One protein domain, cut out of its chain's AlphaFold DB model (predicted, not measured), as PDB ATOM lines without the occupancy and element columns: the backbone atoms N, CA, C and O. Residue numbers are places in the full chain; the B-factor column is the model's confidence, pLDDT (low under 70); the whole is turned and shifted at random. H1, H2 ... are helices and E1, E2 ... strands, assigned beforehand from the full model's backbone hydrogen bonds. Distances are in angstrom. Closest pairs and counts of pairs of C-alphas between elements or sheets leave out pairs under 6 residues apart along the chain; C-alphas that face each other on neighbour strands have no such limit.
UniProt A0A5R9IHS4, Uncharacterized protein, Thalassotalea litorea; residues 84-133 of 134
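What this domain is: This is residues 84 to 133 of the 134 residues of an uncharacterized protein of Thalassotalea litorea (UniProt A0A5R9IHS4). A small antiparallel sheet of three strands forms the middle of the domain, with one short helix packed over each face: H1 over one, H2 over the opposite one. The strands cross one another at an angle, with E1 between E2 and E3, and the two helices lie farthest from the mean of the C-alphas. The printed part has 50 residues, with three named strands and two named helices in the order E1, E2, H1, E3, H2; the sheet runs E2, E1, E3, and the class is mixed, helices and strands. The whole is compact, with a radius of gyration of the C-alphas of 9.9 A, and rounded, with spans of 26 by 24 by 17 A.

Where its parts are: The inner strand E1, residues 87 to 92, begins at C-alpha 87 at (62.802, 19.383, 100.461) and is 15.4 A long from first to last C-alpha. The edge strands are E2, residues 97 to 101, 12.8 A long, and E3, residues 115 to 118, 10.1 A long. H1, residues 104 to 111, is 10.9 A long and begins at C-alpha 104 at (51.577, 21.498, 99.672). H2, residues 124 to 131, is 10.8 A long and ends at C-alpha 131 at (68.375, 8.673, 102.254).

How they stand to each other: E1 and E2 form a hairpin, antiparallel at 151 degrees between their directions; N 89 and O 99, 2.8 A apart, and N 99 and O 89, 3.0 A apart, are within hydrogen-bond range. E1 and E3 are antiparallel at 141 degrees, with N 88 and O 117 within hydrogen-bond range at 2.8 A. E2, H1 and E3 form a split strand-helix-strand unit, two strands running the same way with a helix between them in the chain and E1 between them in the sheet; its crossover is right-handed. H1 is on the sheet at a height of 8.8 A, over E1, and runs slantwise to the strands, at 41 degrees to E1 on the local plane. Its closest C-alphas to E1 are those of Tyr 109 and Ala 89, 6.5 A apart. H2 is on the opposite face at a height of 9.6 A over the sheet, over E2 and E1, slantwise at 56 degrees to E1 on the local plane. The closest C-alphas of H2 and E2 are those of Ala 130 and Leu 98, 7.2 A apart. H1 and H2 are apart. In H1 every O i to N i+4 pair is within hydrogen-bond range; in H2 2 of 4 are.

The domain as a whole: The C-alphas of Arg 104 and Ser 124, the two farthest apart, are 26.2 A from each other. The printed part has no cut, and the four links between its named elements are tight. The mean pLDDT of the printed part is 81.1; residues 93 to 95, between E1 and E2, are under 70.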
ATOM      1  N   GLU A  84      68.457  14.975  95.587       73.44
ATOM      2  CA  GLU A  84      69.003  16.340  95.560       73.44
ATOM      3  C   GLU A  84      67.932  17.422  95.354       73.44
ATOM      4  O   GLU A  84      68.078  18.544  95.830       73.44
ATOM      5  N   ASN A  85      66.823  17.070  94.698       79.88
ATOM      6  CA  ASN A  85      65.733  17.996  94.389       79.88
ATOM      7  C   ASN A  85      64.607  17.974  95.435       79.88
ATOM      8  O   ASN A  85      63.556  18.581  95.216       79.88
ATOM      9  N   GLN A  86      64.791  17.259  96.546       82.31
ATOM     10  CA  GLN A  86      63.765  17.094  97.572       82.31
ATOM     11  C   GLN A  86      63.974  18.050  98.741       82.31
ATOM     12  O   GLN A  86      65.095  18.437  99.081       82.31
ATOM     13  N   SER A  87      62.853  18.472  99.320       85.75
ATOM     14  CA  SER A  87      62.802  19.383 100.461       85.75
ATOM     15  C   SER A  87      62.395  18.614 101.709       85.75
ATOM     16  O   SER A  87      61.497  17.773 101.663       85.75
ATOM     17  N   PHE A  88      63.032  18.920 102.830       86.56
ATOM     18  CA  PHE A  88      62.791  18.267 104.109       86.56
ATOM     19  C   PHE A  88      62.496  19.316 105.170       86.56
ATOM     20  O   PHE A  88      63.136  20.361 105.208       86.56
ATOM     21  N   ALA A  89      61.515  19.034 106.020       84.94
ATOM     22  CA  ALA A  89      61.234  19.820 107.207       84.94
ATOM     23  C   ALA A  89      61.984  19.219 108.398       84.94
ATOM     24  O   ALA A  89      61.873  18.016 108.663       84.94
ATOM     25  N   ILE A  90      62.730  20.055 109.111       83.88
ATOM     26  CA  ILE A  90      63.402  19.685 110.354       83.88
ATOM     27  C   ILE A  90      62.371  19.800 111.478       83.88
ATOM     28  O   ILE A  90      61.954  20.898 111.837       83.88
ATOM     29  N   ILE A  91      61.919  18.658 112.008       80.62
ATOM     30  CA  ILE A  91      60.937  18.623 113.105       80.62
ATOM     31  C   ILE A  91      61.658  18.728 114.449       80.62
ATOM     32  O   ILE A  91      61.215  19.452 115.339       80.62
ATOM     33  N   ASN A  92      62.775  18.009 114.598       79.62
ATOM     34  CA  ASN A  92      63.603  18.056 115.797       79.62
ATOM     35  C   ASN A  92      65.061  17.707 115.468       79.62
ATOM     36  O   ASN A  92      65.381  16.555 115.159       79.62
ATOM     37  N   GLU A  93      65.955  18.690 115.576       69.94
ATOM     38  CA  GLU A  93      67.388  18.519 115.299       69.94
ATOM     39  C   GLU A  93      68.068  17.528 116.250       69.94
ATOM     40  O   GLU A  93      68.903  16.728 115.828       69.94
ATOM     41  N   GLN A  94      67.680  17.527 117.528       69.69
ATOM     42  CA  GLN A  94      68.316  16.705 118.562       69.69
ATOM     43  C   GLN A  94      67.903  15.232 118.462       69.69
ATOM     44  O   GLN A  94      68.723  14.337 118.662       69.69
ATOM     45  N   LYS A  95      66.641  14.973 118.103       69.19
ATOM     46  CA  LYS A  95      66.114  13.614 117.888       69.19
ATOM     47  C   LYS A  95      66.335  13.090 116.468       69.19
ATOM     48  O   LYS A  95      66.026  11.934 116.200       69.19
ATOM     49  N   LYS A  96      66.914  13.912 115.582       72.38
ATOM     50  CA  LYS A  96      67.142  13.610 114.159       72.38
ATOM     51  C   LYS A  96      65.849  13.268 113.408       72.38
ATOM     52  O   LYS A  96      65.850  12.424 112.514       72.38
ATOM     53  N   GLU A  97      64.753  13.924 113.773       76.62
ATOM     54  CA  GLU A  97      63.451  13.717 113.142       76.62
ATOM     55  C   GLU A  97      63.286  14.668 111.954       76.62
ATOM     56  O   GLU A  97      63.293  15.896 112.097       76.62
ATOM     57  N   LEU A  98      63.132  14.073 110.772       82.88
ATOM     58  CA  LEU A  98      62.920  14.757 109.501       82.88
ATOM     59  C   LEU A  98      61.587  14.321 108.903       82.88
ATOM     60  O   LEU A  98      61.225  13.147 108.966       82.88
ATOM     61  N   ALA A  99      60.900  15.251 108.250       82.06
ATOM     62  CA  ALA A  99      59.770  14.932 107.392       82.06
ATOM     63  C   ALA A  99      60.071  15.312 105.946       82.06
ATOM     64  O   ALA A  99      60.488  16.431 105.651       82.06
ATOM     65  N   HIS A 100      59.810  14.389 105.025       82.44
ATOM     66  CA  HIS A 100      59.867  14.684 103.601       82.44
ATOM     67  C   HIS A 100      58.679  15.584 103.213       82.44
ATOM     68  O   HIS A 100      57.514  15.224 103.406       82.44
ATOM     69  N   ALA A 101      58.968  16.773 102.679       79.88
ATOM     70  CA  ALA A 101      57.975  17.779 102.332       79.88
ATOM     71  C   ALA A 101      57.824  17.894 100.805       79.88
ATOM     72  O   ALA A 101      58.728  18.352 100.110       79.88
ATOM     73  N   VAL A 102      56.647  17.531 100.276       80.62
ATOM     74  CA  VAL A 102      56.346  17.588  98.832       80.62
ATOM     75  C   VAL A 102      55.158  18.506  98.556       80.62
ATOM     76  O   VAL A 102      54.098  18.373  99.168       80.62
ATOM     77  N   GLY A 103      55.308  19.427  97.596       79.75
ATOM     78  CA  GLY A 103      54.228  20.303  97.132       79.75
ATOM     79  C   GLY A 103      53.599  21.106  98.274       79.75
ATOM     80  O   GLY A 103      54.273  21.906  98.914       79.75
ATOM     81  N   ARG A 104      52.314  20.852  98.565       78.44
ATOM     82  CA  ARG A 104      51.577  21.498  99.672       78.44
ATOM     83  C   ARG A 104      52.145  21.182 101.062       78.44
ATOM     84  O   ARG A 104      51.886  21.918 102.007       78.44
ATOM     85  N   GLY A 105      52.933  20.115 101.195       80.31
ATOM     86  CA  GLY A 105      53.656  19.822 102.433       80.31
ATOM     87  C   GLY A 105      54.657  20.922 102.791       80.31
ATOM     88  O   GLY A 105      54.764  21.285 103.954       80.31
ATOM     89  N   VAL A 106      55.329  21.521 101.799       82.06
ATOM     90  CA  VAL A 106      56.340  22.572 102.018       82.06
ATOM     91  C   VAL A 106      55.727  23.809 102.672       82.06
ATOM     92  O   VAL A 106      56.294  24.345 103.619       82.06
ATOM     93  N   THR A 107      54.560  24.254 102.199       83.44
ATOM     94  CA  THR A 107      53.864  25.413 102.778       83.44
ATOM     95  C   THR A 107      53.316  25.096 104.165       83.44
ATOM     96  O   THR A 107      53.511  25.888 105.079       83.44
ATOM     97  N   SER A 108      52.738  23.907 104.363       85.50
ATOM     98  CA  SER A 108      52.187  23.511 105.666       85.50
ATOM     99  C   SER A 108      53.248  23.431 106.770       85.50
ATOM    100  O   SER A 108      52.983  23.836 107.899       85.50
ATOM    101  N   TYR A 109      54.452  22.933 106.472       85.88
ATOM    102  CA  TYR A 109      55.531  22.896 107.465       85.88
ATOM    103  C   TYR A 109      56.074  24.293 107.787       85.88
ATOM    104  O   TYR A 109      56.328  24.572 108.956       85.88
ATOM    105  N   LYS A 110      56.148  25.194 106.797       84.38
ATOM    106  CA  LYS A 110      56.510  26.603 107.026       84.38
ATOM    107  C   LYS A 110      55.482  27.337 107.887       84.38
ATOM    108  O   LYS A 110      55.863  28.055 108.802       84.38
ATOM    109  N   GLU A 111      54.191  27.129 107.636       87.75
ATOM    110  CA  GLU A 111      53.100  27.722 108.429       87.75
ATOM    111  C   GLU A 111      53.107  27.246 109.888       87.75
ATOM    112  O   GLU A 111      52.751  27.999 110.789       87.75
ATOM    113  N   LYS A 112      53.556  26.011 110.131       86.31
ATOM    114  CA  LYS A 112      53.745  25.453 111.478       86.31
ATOM    115  C   LYS A 112      55.047  25.907 112.156       86.31
ATOM    116  O   LYS A 112      55.296  25.503 113.286       86.31
ATOM    117  N   GLY A 113      55.862  26.720 111.483       83.12
ATOM    118  CA  GLY A 113      57.117  27.255 112.012       83.12
ATOM    119  C   GLY A 113      58.319  26.313 111.909       83.12
ATOM    120  O   GLY A 113      59.336  26.582 112.538       83.12
ATOM    121  N   TYR A 114      58.231  25.225 111.135       85.75
ATOM    122  CA  TYR A 114      59.373  24.334 110.906       85.75
ATOM    123  C   TYR A 114      60.279  24.859 109.793       85.75
ATOM    124  O   TYR A 114      59.810  25.360 108.764       85.75
ATOM    125  N   GLU A 115      61.585  24.675 109.970       84.56
ATOM    126  CA  GLU A 115      62.575  25.016 108.957       84.56
ATOM    127  C   GLU A 115      62.544  23.982 107.826       84.56
ATOM    128  O   GLU A 115      62.690  22.777 108.053       84.56
ATOM    129  N   VAL A 116      62.298  24.450 106.597       85.56
ATOM    130  CA  VAL A 116      62.234  23.597 105.405       85.56
ATOM    131  C   VAL A 116      63.438  23.870 104.524       85.56
ATOM    132  O   VAL A 116      63.577  24.963 103.977       85.56
ATOM    133  N   VAL A 117      64.258  22.840 104.358       85.38
ATOM    134  CA  VAL A 117      65.619  22.910 103.833       85.38
ATOM    135  C   VAL A 117      65.773  21.898 102.692       85.38
ATOM    136  O   VAL A 117      65.100  20.860 102.671       85.38
ATOM    137  N   LYS A 118      66.617  22.186 101.694       85.88
ATOM    138  CA  LYS A 118      66.895  21.219 100.616       85.88
ATOM    139  C   LYS A 118      67.864  20.136 101.085       85.88
ATOM    140  O   LYS A 118      68.650  20.349 101.998       85.88
ATOM    141  N   TYR A 119      67.871  18.981 100.414       83.19
ATOM    142  CA  TYR A 119      68.762  17.867 100.771       83.19
ATOM    143  C   TYR A 119      70.240  18.274 100.958       83.19
ATOM    144  O   TYR A 119      70.880  17.840 101.913       83.19
ATOM    145  N   GLY A 120      70.776  19.120 100.069       80.88
ATOM    146  CA  GLY A 120      72.181  19.555 100.113       80.88
ATOM    147  C   GLY A 120      72.545  20.447 101.305       80.88
ATOM    148  O   GLY A 120      73.714  20.548 101.652       80.88
ATOM    149  N   GLU A 121      71.553  21.054 101.947       82.69
ATOM    150  CA  GLU A 121      71.714  21.955 103.092       82.69
ATOM    151  C   GLU A 121      71.527  21.210 104.434       82.69
ATOM    152  O   GLU A 121      71.770  21.769 105.501       82.69
ATOM    153  N   LEU A 122      71.142  19.925 104.406       81.88
ATOM    154  CA  LEU A 122      71.045  19.085 105.602       81.88
ATOM    155  C   LEU A 122      72.434  18.707 106.136       81.88
ATOM    156  O   LEU A 122      73.353  18.411 105.371       81.88
ATOM    157  N   SER A 123      72.560  18.590 107.459       83.31
ATOM    158  CA  SER A 123      73.769  18.056 108.096       83.31
ATOM    159  C   SER A 123      74.032  16.593 107.700       83.31
ATOM    160  O   SER A 123      73.111  15.831 107.394       83.31
ATOM    161  N   SER A 124      75.292  16.152 107.751       80.94
ATOM    162  CA  SER A 124      75.703  14.799 107.324       80.94
ATOM    163  C   SER A 124      74.981  13.659 108.064       80.94
ATOM    164  O   SER A 124      74.784  12.577 107.508       80.94
ATOM    165  N   ALA A 125      74.547  13.897 109.306       79.38
ATOM    166  CA  ALA A 125      73.744  12.957 110.084       79.38
ATOM    167  C   ALA A 125      72.290  12.879 109.587       79.38
ATOM    168  O   ALA A 125      71.737  11.784 109.497       79.38
ATOM    169  N   LEU A 126      71.692  14.017 109.228       79.38
ATOM    170  CA  LEU A 126      70.319  14.121 108.729       79.38
ATOM    171  C   LEU A 126      70.200  13.652 107.272       79.38
ATOM    172  O   LEU A 126      69.218  13.011 106.910       79.38
ATOM    173  N   GLN A 127      71.242  13.847 106.462       80.38
ATOM    174  CA  GLN A 127      71.330  13.291 105.109       80.38
ATOM    175  C   GLN A 127      71.224  11.756 105.097       80.38
ATOM    176  O   GLN A 127      70.588  11.188 104.210       80.38
ATOM    177  N   LYS A 128      71.799  11.066 106.094       81.56
ATOM    178  CA  LYS A 128      71.681   9.600 106.224       81.56
ATOM    179  C   LYS A 128      70.247   9.159 106.514       81.56
ATOM    180  O   LYS A 128      69.809   8.160 105.957       81.56
ATOM    181  N   VAL A 129      69.528   9.912 107.347       80.62
ATOM    182  CA  VAL A 129      68.111   9.658 107.649       80.62
ATOM    183  C   VAL A 129      67.255   9.923 106.408       80.62
ATOM    184  O   VAL A 129      66.471   9.064 106.019       80.62
ATOM    185  N   ALA A 130      67.479  11.045 105.718       80.06
ATOM    186  CA  ALA A 130      66.772  11.409 104.490       80.06
ATOM    187  C   ALA A 130      66.940  10.371 103.362       80.06
ATOM    188  O   ALA A 130      65.969  10.055 102.681       80.06
ATOM    189  N   LYS A 131      68.135   9.778 103.205       81.81
ATOM    190  CA  LYS A 131      68.375   8.673 102.254       81.81
ATOM    191  C   LYS A 131      67.555   7.413 102.546       81.81
ATOM    192  O   LYS A 131      67.329   6.641 101.629       81.81
ATOM    193  N   GLY A 132      67.151   7.185 103.796       77.38
ATOM    194  CA  GLY A 132      66.316   6.044 104.178       77.38
ATOM    195  C   GLY A 132      64.812   6.277 103.995       77.38
ATOM    196  O   GLY A 132      64.040   5.336 104.148       77.38
ATOM    197  N   MET A 133      64.385   7.512 103.700       73.00
ATOM    198  CA  MET A 133      62.968   7.889 103.574       73.00
ATOM    199  C   MET A 133      62.446   7.884 102.126       73.00
ATOM    200  O   MET A 133      61.255   8.125 101.916       73.00
TER     201      MET A 133